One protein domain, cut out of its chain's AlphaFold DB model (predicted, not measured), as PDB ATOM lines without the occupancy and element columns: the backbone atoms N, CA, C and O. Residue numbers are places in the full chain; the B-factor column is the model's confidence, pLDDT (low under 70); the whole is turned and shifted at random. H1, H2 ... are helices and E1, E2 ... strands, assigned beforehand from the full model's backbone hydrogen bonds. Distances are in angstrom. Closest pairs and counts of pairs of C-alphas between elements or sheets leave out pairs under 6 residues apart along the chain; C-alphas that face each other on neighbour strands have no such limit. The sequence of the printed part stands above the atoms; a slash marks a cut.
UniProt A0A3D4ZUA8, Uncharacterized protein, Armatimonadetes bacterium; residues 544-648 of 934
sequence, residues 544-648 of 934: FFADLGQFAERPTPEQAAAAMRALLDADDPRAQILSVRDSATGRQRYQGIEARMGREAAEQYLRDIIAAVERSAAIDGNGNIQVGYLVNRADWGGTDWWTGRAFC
ATOM      1  N   PHE A 544     343.410 263.417 398.656       91.12
ATOM      2  CA  PHE A 544     344.462 264.376 398.968       91.12
ATOM      3  C   PHE A 544     344.299 265.646 398.129       91.12
ATOM      4  O   PHE A 544     344.296 265.597 396.900       91.12
ATOM      5  N   PHE A 545     344.151 266.790 398.795       90.94
ATOM      6  CA  PHE A 545     343.977 268.096 398.159       90.94
ATOM      7  C   PHE A 545     345.323 268.753 397.833       90.94
ATOM      8  O   PHE A 545     346.152 268.916 398.729       90.94
ATOM      9  N   ALA A 546     345.488 269.243 396.601       89.31
ATOM     10  CA  ALA A 546     346.651 270.035 396.206       89.31
ATOM     11  C   ALA A 546     346.305 271.171 395.228       89.31
ATOM     12  O   ALA A 546     345.353 271.091 394.447       89.31
ATOM     13  N   ASP A 547     347.128 272.224 395.249       91.69
ATOM     14  CA  ASP A 547     347.178 273.210 394.167       91.69
ATOM     15  C   ASP A 547     347.821 272.562 392.928       91.69
ATOM     16  O   ASP A 547     348.906 271.990 393.029       91.69
ATOM     17  N   LEU A 548     347.178 272.667 391.761       91.19
ATOM     18  CA  LEU A 548     347.732 272.167 390.493       91.19
ATOM     19  C   LEU A 548     348.481 273.258 389.726       91.19
ATOM     20  O   LEU A 548     349.419 272.968 388.989       91.19
ATOM     21  N   GLY A 549     348.065 274.517 389.886       91.06
ATOM     22  CA  GLY A 549     348.724 275.664 389.273       91.06
ATOM     23  C   GLY A 549     347.797 276.532 388.431       91.06
ATOM     24  O   GLY A 549     346.571 276.458 388.518       91.06
ATOM     25  N   GLN A 550     348.409 277.391 387.620       91.50
ATOM     26  CA  GLN A 550     347.698 278.303 386.735       91.50
ATOM     27  C   GLN A 550     347.433 277.641 385.383       91.50
ATOM     28  O   GLN A 550     348.374 277.239 384.699       91.50
ATOM     29  N   PHE A 551     346.169 277.607 384.970       90.69
ATOM     30  CA  PHE A 551     345.765 277.127 383.653       90.69
ATOM     31  C   PHE A 551     344.706 278.060 383.069       90.69
ATOM     32  O   PHE A 551     343.795 278.498 383.771       90.69
ATOM     33  N   ALA A 552     344.838 278.373 381.777       86.69
ATOM     34  CA  ALA A 552     343.888 279.235 381.073       86.69
ATOM     35  C   ALA A 552     342.497 278.589 380.946       86.69
ATOM     36  O   ALA A 552     341.489 279.289 380.931       86.69
ATOM     37  N   GLU A 553     342.462 277.259 380.889       87.75
ATOM     38  CA  GLU A 553     341.269 276.420 380.794       87.75
ATOM     39  C   GLU A 553     341.367 275.285 381.823       87.75
ATOM     40  O   GLU A 553     342.388 275.142 382.502       87.75
ATOM     41  N   ARG A 554     340.315 274.468 381.942       87.56
ATOM     42  CA  ARG A 554     340.325 273.283 382.809       87.56
ATOM     43  C   ARG A 554     341.480 272.343 382.422       87.56
ATOM     44  O   ARG A 554     341.519 271.929 381.263       87.56
ATOM     45  N   PRO A 555     342.388 271.980 383.354       87.50
ATOM     46  CA  PRO A 555     343.488 271.067 383.066       87.50
ATOM     47  C   PRO A 555     342.978 269.732 382.531       87.50
ATOM     48  O   PRO A 555     341.968 269.211 383.013       87.50
ATOM     49  N   THR A 556     343.704 269.146 381.580       83.31
ATOM     50  CA  THR A 556     343.456 267.754 381.179       83.31
ATOM     51  C   THR A 556     343.830 266.796 382.322       83.31
ATOM     52  O   THR A 556     344.634 267.169 383.184       83.31
ATOM     53  N   PRO A 557     343.306 265.554 382.345       81.44
ATOM     54  CA  PRO A 557     343.747 264.528 383.293       81.44
ATOM     55  C   PRO A 557     345.267 264.379 383.367       81.44
ATOM     56  O   PRO A 557     345.830 264.336 384.454       81.44
ATOM     57  N   GLU A 558     345.948 264.380 382.222       84.19
ATOM     58  CA  GLU A 558     347.400 264.226 382.137       84.19
ATOM     59  C   GLU A 558     348.129 265.443 382.719       84.19
ATOM     60  O   GLU A 558     349.126 265.290 383.419       84.19
ATOM     61  N   GLN A 559     347.618 266.657 382.478       91.31
ATOM     62  CA  GLN A 559     348.158 267.878 383.081       91.31
ATOM     63  C   GLN A 559     347.966 267.890 384.600       91.31
ATOM     64  O   GLN A 559     348.894 268.239 385.329       91.31
ATOM     65  N   ALA A 560     346.787 267.489 385.082       92.06
ATOM     66  CA  ALA A 560     346.496 267.397 386.508       92.06
ATOM     67  C   ALA A 560     347.365 266.330 387.192       92.06
ATOM     68  O   ALA A 560     347.954 266.598 388.240       92.06
ATOM     69  N   ALA A 561     347.511 265.156 386.573       92.19
ATOM     70  CA  ALA A 561     348.385 264.087 387.044       92.19
ATOM     71  C   ALA A 561     349.856 264.523 387.068       92.19
ATOM     72  O   ALA A 561     350.548 264.271 388.052       92.19
ATOM     73  N   ALA A 562     350.332 265.220 386.031       93.50
ATOM     74  CA  ALA A 562     351.696 265.740 385.977       93.50
ATOM     75  C   ALA A 562     351.955 266.807 387.052       93.50
ATOM     76  O   ALA A 562     353.001 266.779 387.697       93.50
ATOM     77  N   ALA A 563     351.006 267.719 387.280       92.94
ATOM     78  CA  ALA A 563     351.107 268.724 388.336       92.94
ATOM     79  C   ALA A 563     351.122 268.089 389.735       92.94
ATOM     80  O   ALA A 563     351.939 268.467 390.574       92.94
ATOM     81  N   MET A 564     350.270 267.086 389.969       94.62
ATOM     82  CA  MET A 564     350.268 266.319 391.215       94.62
ATOM     83  C   MET A 564     351.590 265.574 391.407       94.62
ATOM     84  O   MET A 564     352.207 265.680 392.462       94.62
ATOM     85  N   ARG A 565     352.077 264.880 390.372       94.50
ATOM     86  CA  ARG A 565     353.362 264.173 390.405       94.50
ATOM     87  C   ARG A 565     354.517 265.120 390.710       94.50
ATOM     88  O   ARG A 565     355.357 264.800 391.535       94.50
ATOM     89  N   ALA A 566     354.516 266.311 390.112       93.19
ATOM     90  CA  ALA A 566     355.532 267.316 390.389       93.19
ATOM     91  C   ALA A 566     355.560 267.735 391.866       93.19
ATOM     92  O   ALA A 566     356.617 268.122 392.340       93.19
ATOM     93  N   LEU A 567     354.426 267.721 392.579       92.50
ATOM     94  CA  LEU A 567     354.385 268.000 394.019       92.50
ATOM     95  C   LEU A 567     354.903 266.821 394.844       92.50
ATOM     96  O   LEU A 567     355.639 267.043 395.803       92.50
ATOM     97  N   LEU A 568     354.500 265.602 394.490       93.12
ATOM     98  CA  LEU A 568     354.885 264.398 395.227       93.12
ATOM     99  C   LEU A 568     356.394 264.133 395.108       93.12
ATOM    100  O   LEU A 568     357.070 263.980 396.119       93.12
ATOM    101  N   ASP A 569     356.943 264.261 393.899       94.25
ATOM    102  CA  ASP A 569     358.353 263.980 393.603       94.25
ATOM    103  C   ASP A 569     359.310 265.132 394.008       94.25
ATOM    104  O   ASP A 569     360.504 265.102 393.698       94.25
ATOM    105  N   ALA A 570     358.810 266.199 394.640       93.38
ATOM    106  CA  ALA A 570     359.601 267.387 394.945       93.38
ATOM    107  C   ALA A 570     360.617 267.141 396.076       93.38
ATOM    108  O   ALA A 570     360.246 266.773 397.189       93.38
ATOM    109  N   ASP A 571     361.895 267.481 395.855       92.62
ATOM    110  CA  ASP A 571     362.923 267.437 396.913       92.62
ATOM    111  C   ASP A 571     362.546 268.333 398.121       92.62
ATOM    112  O   ASP A 571     362.723 267.978 399.299       92.62
ATOM    113  N   ASP A 572     361.987 269.513 397.820       94.25
ATOM    114  CA  ASP A 572     361.454 270.483 398.783       94.25
ATOM    115  C   ASP A 572     359.979 270.814 398.465       94.25
ATOM    116  O   ASP A 572     359.681 271.834 397.827       94.25
ATOM    117  N   PRO A 573     359.030 269.973 398.921       93.12
ATOM    118  CA  PRO A 573     357.611 270.171 398.636       93.12
ATOM    119  C   PRO A 573     357.057 271.436 399.303       93.12
ATOM    120  O   PRO A 573     356.112 272.051 398.804       93.12
ATOM    121  N   ARG A 574     357.672 271.895 400.404       93.94
ATOM    122  CA  ARG A 574     357.298 273.160 401.045       93.94
ATOM    123  C   ARG A 574     357.624 274.334 400.133       93.94
ATOM    124  O   ARG A 574     356.779 275.210 399.959       93.94
ATOM    125  N   ALA A 575     358.831 274.381 399.568       93.62
ATOM    126  CA  ALA A 575     359.198 275.441 398.630       93.62
ATOM    127  C   ALA A 575     358.242 275.478 397.432       93.62
ATOM    128  O   ALA A 575     357.841 276.563 397.013       93.62
ATOM    129  N   GLN A 576     357.808 274.316 396.940       91.50
ATOM    130  CA  GLN A 576     356.829 274.223 395.862       91.50
ATOM    131  C   GLN A 576     355.462 274.801 396.252       91.50
ATOM    132  O   GLN A 576     354.980 275.704 395.565       91.50
ATOM    133  N   ILE A 577     354.884 274.382 397.384       91.44
ATOM    134  CA  ILE A 577     353.606 274.922 397.891       91.44
ATOM    135  C   ILE A 577     353.701 276.427 398.191       91.44
ATOM    136  O   ILE A 577     352.736 277.164 398.013       91.44
ATOM    137  N   LEU A 578     354.855 276.929 398.630       92.19
ATOM    138  CA  LEU A 578     355.049 278.354 398.917       92.19
ATOM    139  C   LEU A 578     355.483 279.186 397.702       92.19
ATOM    140  O   LEU A 578     355.589 280.408 397.815       92.19
ATOM    141  N   SER A 579     355.740 278.573 396.547       88.75
ATOM    142  CA  SER A 579     356.124 279.295 395.324       88.75
ATOM    143  C   SER A 579     354.931 279.912 394.586       88.75
ATOM    144  O   SER A 579     355.107 280.811 393.764       88.75
ATOM    145  N   VAL A 580     353.713 279.461 394.895       87.38
ATOM    146  CA  VAL A 580     352.482 279.886 394.219       87.38
ATOM    147  C   VAL A 580     351.886 281.168 394.819       87.38
ATOM    148  O   VAL A 580     352.327 281.629 395.867       87.38
ATOM    149  N   ARG A 581     350.873 281.768 394.177       88.88
ATOM    150  CA  ARG A 581     350.230 283.024 394.627       88.88
ATOM    151  C   ARG A 581     349.701 282.949 396.075       88.88
ATOM    152  O   ARG A 581     349.196 281.914 396.491       88.88
ATOM    153  N   ASP A 582     349.746 284.060 396.818       89.62
ATOM    154  CA  ASP A 582     349.313 284.133 398.235       89.62
ATOM    155  C   ASP A 582     347.840 283.756 398.469       89.62
ATOM    156  O   ASP A 582     347.463 283.315 399.555       89.62
ATOM    157  N   SER A 583     346.994 283.932 397.454       89.50
ATOM    158  CA  SER A 583     345.572 283.588 397.498       89.50
ATOM    159  C   SER A 583     345.279 282.106 397.242       89.50
ATOM    160  O   SER A 583     344.125 281.707 397.361       89.50
ATOM    161  N   ALA A 584     346.275 281.295 396.868       90.50
ATOM    162  CA  ALA A 584     346.076 279.876 396.590       90.50
ATOM    163  C   ALA A 584     345.696 279.113 397.868       90.50
ATOM    164  O   ALA A 584     346.337 279.252 398.915       90.50
ATOM    165  N   THR A 585     344.652 278.290 397.787       90.12
ATOM    166  CA  THR A 585     344.102 277.607 398.961       90.12
ATOM    167  C   THR A 585     345.063 276.576 399.540       90.12
ATOM    168  O   THR A 585     345.145 276.470 400.763       90.12
ATOM    169  N   GLY A 586     345.812 275.830 398.719       90.19
ATOM    170  CA  GLY A 586     346.795 274.868 399.229       90.19
ATOM    171  C   GLY A 586     347.920 275.561 399.998       90.19
ATOM    172  O   GLY A 586     348.229 275.163 401.125       90.19
ATOM    173  N   ARG A 587     348.437 276.679 399.469       92.62
ATOM    174  CA  ARG A 587     349.377 277.561 400.184       92.62
ATOM    175  C   ARG A 587     348.824 278.036 401.528       92.62
ATOM    176  O   ARG A 587     349.503 277.888 402.543       92.62
ATOM    177  N   GLN A 588     347.611 278.587 401.559       93.50
ATOM    178  CA  GLN A 588     346.998 279.095 402.794       93.50
ATOM    179  C   GLN A 588     346.766 277.986 403.827       93.50
ATOM    180  O   GLN A 588     347.041 278.181 405.013       93.50
ATOM    181  N   ARG A 589     346.319 276.801 403.385       91.88
ATOM    182  CA  ARG A 589     346.163 275.618 404.245       91.88
ATOM    183  C   ARG A 589     347.494 275.221 404.882       91.88
ATOM    184  O   ARG A 589     347.553 275.059 406.099       91.88
ATOM    185  N   TYR A 590     348.565 275.135 404.092       93.62
ATOM    186  CA  TYR A 590     349.896 274.822 404.613       93.62
ATOM    187  C   TYR A 590     350.410 275.905 405.574       93.62
ATOM    188  O   TYR A 590     350.904 275.585 406.652       93.62
ATOM    189  N   GLN A 591     350.241 277.190 405.248       95.31
ATOM    190  CA  GLN A 591     350.621 278.288 406.144       95.31
ATOM    191  C   GLN A 591     349.863 278.239 407.479       95.31
ATOM    192  O   GLN A 591     350.455 278.507 408.523       95.31
ATOM    193  N   GLY A 592     348.582 277.856 407.471       94.31
ATOM    194  CA  GLY A 592     347.801 277.631 408.689       94.31
ATOM    195  C   GLY A 592     348.329 276.467 409.531       94.31
ATOM    196  O   GLY A 592     348.402 276.572 410.756       94.31
ATOM    197  N   ILE A 593     348.757 275.376 408.889       92.94
ATOM    198  CA  ILE A 593     349.441 274.258 409.554       92.94
ATOM    199  C   ILE A 593     350.757 274.748 410.172       92.94
ATOM    200  O   ILE A 593     350.949 274.586 411.375       92.94
ATOM    201  N   GLU A 594     351.617 275.413 409.398       95.69
ATOM    202  CA  GLU A 594     352.902 275.956 409.864       95.69
ATOM    203  C   GLU A 594     352.730 276.936 411.033       95.69
ATOM    204  O   GLU A 594     353.473 276.858 412.012       95.69
ATOM    205  N   ALA A 595     351.710 277.796 410.995       96.19
ATOM    206  CA  ALA A 595     351.381 278.692 412.099       96.19
ATOM    207  C   ALA A 595     350.938 277.938 413.366       96.19
ATOM    208  O   ALA A 595     351.231 278.380 414.476       96.19
ATOM    209  N   ARG A 596     350.242 276.804 413.211       90.69
ATOM    210  CA  ARG A 596     349.701 276.005 414.320       90.69
ATOM    211  C   ARG A 596     350.743 275.112 414.993       90.69
ATOM    212  O   ARG A 596     350.741 275.026 416.215       90.69
ATOM    213  N   MET A 597     351.590 274.423 414.226       93.12
ATOM    214  CA  MET A 597     352.544 273.432 414.765       93.12
ATOM    215  C   MET A 597     354.015 273.861 414.697       93.12
ATOM    216  O   MET A 597     354.876 273.185 415.255       93.12
ATOM    217  N   GLY A 598     354.315 274.992 414.058       96.62
ATOM    218  CA  GLY A 598     355.678 275.442 413.809       96.62
ATOM    219  C   GLY A 598     356.283 274.813 412.553       96.62
ATOM    220  O   GLY A 598     355.841 273.776 412.060       96.62
ATOM    221  N   ARG A 599     357.325 275.466 412.029       95.00
ATOM    222  CA  ARG A 599     357.924 275.143 410.728       95.00
ATOM    223  C   ARG A 599     358.431 273.707 410.607       95.00
ATOM    224  O   ARG A 599     358.071 273.032 409.656       95.00
ATOM    225  N   GLU A 600     359.257 273.253 411.544       96.38
ATOM    226  CA  GLU A 600     359.884 271.923 411.470       96.38
ATOM    227  C   GLU A 600     358.836 270.801 411.491       96.38
ATOM    228  O   GLU A 600     358.872 269.896 410.661       96.38
ATOM    229  N   ALA A 601     357.840 270.906 412.376       95.31
ATOM    230  CA  ALA A 601     356.751 269.938 412.457       95.31
ATOM    231  C   ALA A 601     355.849 269.962 411.211       95.31
ATOM    232  O   ALA A 601     355.431 268.904 410.748       95.31
ATOM    233  N   ALA A 602     355.577 271.144 410.648       95.31
ATOM    234  CA  ALA A 602     354.783 271.281 409.428       95.31
ATOM    235  C   ALA A 602     355.508 270.738 408.189       95.31
ATOM    236  O   ALA A 602     354.882 270.081 407.359       95.31
ATOM    237  N   GLU A 603     356.821 270.961 408.085       95.31
ATOM    238  CA  GLU A 603     357.660 270.363 407.042       95.31
ATOM    239  C   GLU A 603     357.651 268.834 407.142       95.31
ATOM    240  O   GLU A 603     357.464 268.163 406.128       95.31
ATOM    241  N   GLN A 604     357.788 268.278 408.350       95.44
ATOM    242  CA  GLN A 604     357.714 266.830 408.545       95.44
ATOM    243  C   GLN A 604     356.323 266.280 408.211       95.44
ATOM    244  O   GLN A 604     356.224 265.316 407.464       95.44
ATOM    245  N   TYR A 605     355.250 266.925 408.683       95.25
ATOM    246  CA  TYR A 605     353.873 266.545 408.350       95.25
ATOM    247  C   TYR A 605     353.638 266.517 406.833       95.25
ATOM    248  O   TYR A 605     353.019 265.588 406.322       95.25
ATOM    249  N   LEU A 606     354.150 267.520 406.111       95.31
ATOM    250  CA  LEU A 606     354.048 267.593 404.656       95.31
ATOM    251  C   LEU A 606     354.818 266.457 403.960       95.31
ATOM    252  O   LEU A 606     354.343 265.920 402.966       95.31
ATOM    253  N   ARG A 607     355.991 266.070 404.472       95.50
ATOM    254  CA  ARG A 607     356.736 264.921 403.934       95.50
ATOM    255  C   ARG A 607     356.024 263.600 404.219       95.50
ATOM    256  O   ARG A 607     355.928 262.773 403.320       95.50
ATOM    257  N   ASP A 608     355.489 263.436 405.427       96.06
ATOM    258  CA  ASP A 608     354.748 262.238 405.830       96.06
ATOM    259  C   ASP A 608     353.497 262.042 404.960       96.06
ATOM    260  O   ASP A 608     353.269 260.951 404.444       96.06
ATOM    261  N   ILE A 609     352.700 263.102 404.755       95.69
ATOM    262  CA  ILE A 609     351.481 263.006 403.939       95.69
ATOM    263  C   ILE A 609     351.808 262.731 402.472       95.69
ATOM    264  O   ILE A 609     351.116 261.936 401.849       95.69
ATOM    265  N   ILE A 610     352.865 263.338 401.919       95.81
ATOM    266  CA  ILE A 610     353.292 263.075 400.539       95.81
ATOM    267  C   ILE A 610     353.710 261.615 400.380       95.81
ATOM    268  O   ILE A 610     353.210 260.954 399.478       95.81
ATOM    269  N   ALA A 611     354.541 261.090 401.285       96.44
ATOM    270  CA  ALA A 611     354.961 259.692 401.240       96.44
ATOM    271  C   ALA A 611     353.765 258.727 401.337       96.44
ATOM    272  O   ALA A 611     353.686 257.754 400.588       96.44
ATOM    273  N   ALA A 612     352.799 259.026 402.212       97.44
ATOM    274  CA  ALA A 612     351.582 258.232 402.346       97.44
ATOM    275  C   ALA A 612     350.702 258.293 401.084       97.44
ATOM    276  O   ALA A 612     350.145 257.283 400.657       97.44
ATOM    277  N   VAL A 613     350.603 259.465 400.446       96.50
ATOM    278  CA  VAL A 613     349.882 259.638 399.177       96.50
ATOM    279  C   VAL A 613     350.587 258.907 398.039       96.50
ATOM    280  O   VAL A 613     349.913 258.260 397.251       96.50
ATOM    281  N   GLU A 614     351.915 258.929 397.947       95.25
ATOM    282  CA  GLU A 614     352.657 258.171 396.928       95.25
ATOM    283  C   GLU A 614     352.407 256.662 397.016       95.25
ATOM    284  O   GLU A 614     352.328 255.994 395.986       95.25
ATOM    285  N   ARG A 615     352.260 256.135 398.238       96.44
ATOM    286  CA  ARG A 615     351.945 254.724 398.507       96.44
ATOM    287  C   ARG A 615     350.509 254.331 398.200       96.44
ATOM    288  O   ARG A 615     350.251 253.144 398.064       96.44
ATOM    289  N   SER A 616     349.604 255.300 398.140       97.31
ATOM    290  CA  SER A 616     348.166 255.055 398.050       97.31
ATOM    291  C   SER A 616     347.522 255.648 396.805       97.31
ATOM    292  O   SER A 616     346.367 255.351 396.537       97.31
ATOM    293  N   ALA A 617     348.193 256.507 396.039       95.31
ATOM    294  CA  ALA A 617     347.593 257.182 394.895       95.31
ATOM    295  C   ALA A 617     347.043 256.159 393.892       95.31
ATOM    296  O   ALA A 617     347.800 255.390 393.297       95.31
ATOM    297  N   ALA A 618     345.721 256.154 393.698       94.88
ATOM    298  CA  ALA A 618     345.078 255.238 392.771       94.88
ATOM    299  C   ALA A 618     345.547 255.551 391.347       94.88
ATOM    300  O   ALA A 618     345.587 256.722 390.941       94.88
ATOM    301  N   ILE A 619     345.872 254.512 390.580       93.44
ATOM    302  CA  ILE A 619     346.375 254.678 389.212       93.44
ATOM    303  C   ILE A 619     345.310 254.311 388.183       93.44
ATOM    304  O   ILE A 619     344.560 253.353 388.368       93.44
ATOM    305  N   ASP A 620     345.233 255.094 387.109       89.00
ATOM    306  CA  ASP A 620     344.348 254.814 385.980       89.00
ATOM    307  C   ASP A 620     344.902 253.688 385.087       89.00
ATOM    308  O   ASP A 620     346.003 253.164 385.287       89.00
ATOM    309  N   GLY A 621     344.149 253.337 384.042       84.56
ATOM    310  CA  GLY A 621     344.560 252.318 383.079       84.56
ATOM    311  C   GLY A 621     345.852 252.645 382.312       84.56
ATOM    312  O   GLY A 621     346.441 251.733 381.728       84.56
ATOM    313  N   ASN A 622     346.315 253.896 382.327       82.31
ATOM    314  CA  ASN A 622     347.551 254.355 381.693       82.31
ATOM    315  C   ASN A 622     348.724 254.463 382.687       82.31
ATOM    316  O   ASN A 622     349.840 254.783 382.280       82.31
ATOM    317  N   GLY A 623     348.493 254.175 383.972       87.38
ATOM    318  CA  GLY A 623     349.488 254.284 385.036       87.38
ATOM    319  C   GLY A 623     349.667 255.701 385.590       87.38
ATOM    320  O   GLY A 623     350.634 255.952 386.313       87.38
ATOM    321  N   ASN A 624     348.768 256.637 385.273       89.69
ATOM    322  CA  ASN A 624     348.790 257.981 385.849       89.69
ATOM    323  C   ASN A 624     348.063 258.011 387.192       89.69
ATOM    324  O   ASN A 624     347.107 257.272 387.407       89.69
ATOM    325  N   ILE A 625     348.468 258.935 388.067       91.88
ATOM    326  CA  ILE A 625     347.710 259.230 389.288       91.88
ATOM    327  C   ILE A 625     346.356 259.807 388.896       91.88
ATOM    328  O   ILE A 625     346.274 260.747 388.103       91.88
ATOM    329  N   GLN A 626     345.304 259.288 389.513       91.44
ATOM    330  CA  GLN A 626     343.956 259.783 389.308       91.44
ATOM    331  C   GLN A 626     343.717 261.059 390.111       91.44
ATOM    332  O   GLN A 626     343.618 261.040 391.338       91.44
ATOM    333  N   VAL A 627     343.603 262.180 389.397       91.25
ATOM    334  CA  VAL A 627     343.335 263.502 389.974       91.25
ATOM    335  C   VAL A 627     341.973 263.998 389.497       91.25
ATOM    336  O   VAL A 627     341.784 264.321 388.327       91.25
ATOM    337  N   GLY A 628     341.017 264.052 390.423       85.44
ATOM    338  CA  GLY A 628     339.643 264.485 390.185       85.44
ATOM    339  C   GLY A 628     339.299 265.795 390.892       85.44
ATOM    340  O   GLY A 628     340.163 266.466 391.457       85.44
ATOM    341  N   TYR A 629     338.009 266.152 390.863       83.00
ATOM    342  CA  TYR A 629     337.465 267.361 391.499       83.00
ATOM    343  C   TYR A 629     338.280 268.624 391.158       83.00
ATOM    344  O   TYR A 629     338.773 269.338 392.030       83.00
ATOM    345  N   LEU A 630     338.464 268.853 389.854       88.56
ATOM    346  CA  LEU A 630     339.215 269.990 389.331       88.56
ATOM    347  C   LEU A 630     338.370 271.256 389.453       88.56
ATOM    348  O   LEU A 630     337.337 271.368 388.793       88.56
ATOM    349  N   VAL A 631     338.800 272.190 390.300       88.56
ATOM    350  CA  VAL A 631     338.013 273.383 390.643       88.56
ATOM    351  C   VAL A 631     338.883 274.639 390.634       88.56
ATOM    352  O   VAL A 631     339.980 274.642 391.201       88.56
ATOM    353  N   ASN A 632     338.350 275.714 390.045       88.56
ATOM    354  CA  ASN A 632     338.894 277.072 390.040       88.56
ATOM    355  C   ASN A 632     337.873 278.069 390.617       88.56
ATOM    356  O   ASN A 632     336.962 278.541 389.936       88.56
ATOM    357  N   ARG A 633     338.002 278.416 391.900       85.94
ATOM    358  CA  ARG A 633     337.111 279.399 392.538       85.94
ATOM    359  C   ARG A 633     337.797 280.748 392.712       85.94
ATOM    360  O   ARG A 633     338.998 280.826 392.963       85.94
ATOM    361  N   ALA A 634     337.007 281.821 392.653       86.81
ATOM    362  CA  ALA A 634     337.497 283.183 392.868       86.81
ATOM    363  C   ALA A 634     338.173 283.355 394.242       86.81
ATOM    364  O   ALA A 634     339.180 284.051 394.348       86.81
ATOM    365  N   ASP A 635     337.655 282.681 395.270       86.25
ATOM    366  CA  ASP A 635     338.213 282.654 396.623       86.25
ATOM    367  C   ASP A 635     339.359 281.640 396.799       86.25
ATOM    368  O   ASP A 635     339.981 281.611 397.858       86.25
ATOM    369  N   TRP A 636     339.663 280.816 395.787       88.19
ATOM    370  CA  TRP A 636     340.687 279.761 395.829       88.19
ATOM    371  C   TRP A 636     341.854 280.054 394.884       88.19
ATOM    372  O   TRP A 636     342.258 279.228 394.070       88.19
ATOM    373  N   GLY A 637     342.390 281.266 394.953       84.69
ATOM    374  CA  GLY A 637     343.502 281.688 394.104       84.69
ATOM    375  C   GLY A 637     343.081 282.458 392.855       84.69
ATOM    376  O   GLY A 637     343.910 283.191 392.322       84.69
ATOM    377  N   GLY A 638     341.817 282.392 392.435       86.06
ATOM    378  CA  GLY A 638     341.285 283.110 391.273       86.06
ATOM    379  C   GLY A 638     340.749 282.172 390.192       86.06
ATOM    380  O   GLY A 638     340.919 280.960 390.251       86.06
ATOM    381  N   THR A 639     340.095 282.736 389.176       87.81
ATOM    382  CA  THR A 639     339.410 281.965 388.120       87.81
ATOM    383  C   THR A 639     340.353 281.267 387.135       87.81
ATOM    384  O   THR A 639     339.903 280.474 386.321       87.81
ATOM    385  N   ASP A 640     341.650 281.550 387.178       88.88
ATOM    386  CA  ASP A 640     342.700 280.900 386.382       88.88
ATOM    387  C   ASP A 640     343.574 279.947 387.222       88.88
ATOM    388  O   ASP A 640     344.568 279.413 386.728       88.88
ATOM    389  N   TRP A 641     343.244 279.766 388.505       91.62
ATOM    390  CA  TRP A 641     343.974 278.907 389.432       91.62
ATOM    391  C   TRP A 641     343.199 277.625 389.700       91.62
ATOM    392  O   TRP A 641     342.053 277.674 390.140       91.62
ATOM    393  N   TRP A 642     343.832 276.480 389.458       92.81
ATOM    394  CA  TRP A 642     343.188 275.180 389.575       92.81
ATOM    395  C   TRP A 642     343.728 274.388 390.756       92.81
ATOM    396  O   TRP A 642     344.934 274.314 391.005       92.81
ATOM    397  N   THR A 643     342.796 273.753 391.453       91.00
ATOM    398  CA  THR A 643     343.046 272.801 392.535       91.00
ATOM    399  C   THR A 643     342.528 271.432 392.119       91.00
ATOM    400  O   THR A 643     341.615 271.339 391.295       91.00
ATOM    401  N   GLY A 644     343.122 270.376 392.664       90.25
ATOM    402  CA  GLY A 644     342.753 269.000 392.359       90.25
ATOM    403  C   GLY A 644     342.811 268.112 393.590       90.25
ATOM    404  O   GLY A 644     343.433 268.448 394.602       90.25
ATOM    405  N   ARG A 645     342.139 266.967 393.491       89.88
ATOM    406  CA  ARG A 645     342.113 265.939 394.527       89.88
ATOM    407  C   ARG A 645     342.660 264.631 393.968       89.88
ATOM    408  O   ARG A 645     342.033 264.052 393.084       89.88
ATOM    409  N   ALA A 646     343.807 264.174 394.469       92.19
ATOM    410  CA  ALA A 646     344.292 262.829 394.175       92.19
ATOM    411  C   ALA A 646     343.413 261.817 394.915       92.19
ATOM    412  O   ALA A 646     343.295 261.886 396.143       92.19
ATOM    413  N   PHE A 647     342.782 260.908 394.175       92.81
ATOM    414  CA  PHE A 647     342.072 259.788 394.779       92.81
ATOM    415  C   PHE A 647     343.099 258.777 395.287       92.81
ATOM    416  O   PHE A 647     343.990 258.361 394.544       92.81
ATOM    417  N   CYS A 648     342.999 258.424 396.563       94.62
ATOM    418  CA  CYS A 648     343.902 257.483 397.203       94.62
ATOM    419  C   CYS A 648     343.145 256.194 397.515       94.62
ATOM    420  O   CYS A 648     342.035 256.233 398.044       94.62
TER     421      CYS A 648
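This is residues 544 to 648 of the 934 residues of an uncharacterized protein of Armatimonadetes bacterium (UniProt A0A3D4ZUA8). A small, twisted sheet of three strands, E1, E3 and E2, has H1 lying across one face, and beyond its E1 edge H3 and H4 make a V. The point of the V, at Gly 598, is turned away from the sheet, its open end is by E1, and the short H2 packs on both of its arms. The printed part has 105 residues, with four named helices and three named strands in the order E1 H1 H2 H3 H4 E2 E3; the sheet is antiparallel and the class is mixed, helices and strands. The whole is compact, with a radius of gyration of the C-alphas of 13.3 A and spans of 39 by 32 by 19 A.

E1, residues 544 to 550, is 18.8 A long and begins at C-alpha 544 (344.462, 264.376, 398.968). E3, residues 641 to 647, is 19.9 A long and ends at C-alpha 647 (342.072, 259.788, 394.779); E2, residues 627 to 631, measures 11.2 A. H1 covers residues 557 to 568, 16.3 A; H2 residues 573 to 579, 9.8 A; H3 residues 585 to 597, 18.4 A. H4, the longest helix, runs 25.7 A over residues 599 to 616, from C-alpha 599 (357.924, 275.143, 410.728).

E3 is the inner strand, antiparallel to E1 at 150 degrees, with N 546 and O 644 3.0 A apart, within hydrogen-bond range. E2 and E3 form a hairpin at 147 degrees, with N 628 and O 645 at 2.8 A. H1 is on the sheet at a height of 8.5 A and runs across the strands, at 68 degrees to E1 on the local plane; the C-alphas of Leu 548 and Ala 563, the closest of E1 and H1, are 5.3 A apart. H1 and H4 make two layers with the sheet, helices on one face of it. With residue 568 alone H1 touches H4, the closest C-alphas being those of Leu 568 and Ile 610, 5.7 A. H3 only grazes the sheet, with residues 585 to 589. H3 and H4 touch at a steep tilt of 53 degrees, opposite ways, closest at C-alphas 594 and 602, 5.1 A. H2 touches H3 at C-alphas 577 and 587, 5.5 A, and H4 at C-alphas 574 and 603, 6.6 A. H1 and H3 are apart. In H1, H2, H3 and H4 every O i to N i+4 pair is within hydrogen-bond range.

The two C-alphas farthest apart are those of Gly 598 and Gly 621, 40.0 A. The printed part has no cut, and no link is long. Mean pLDDT of the printed part is 91.5, and no printed residue is under 70.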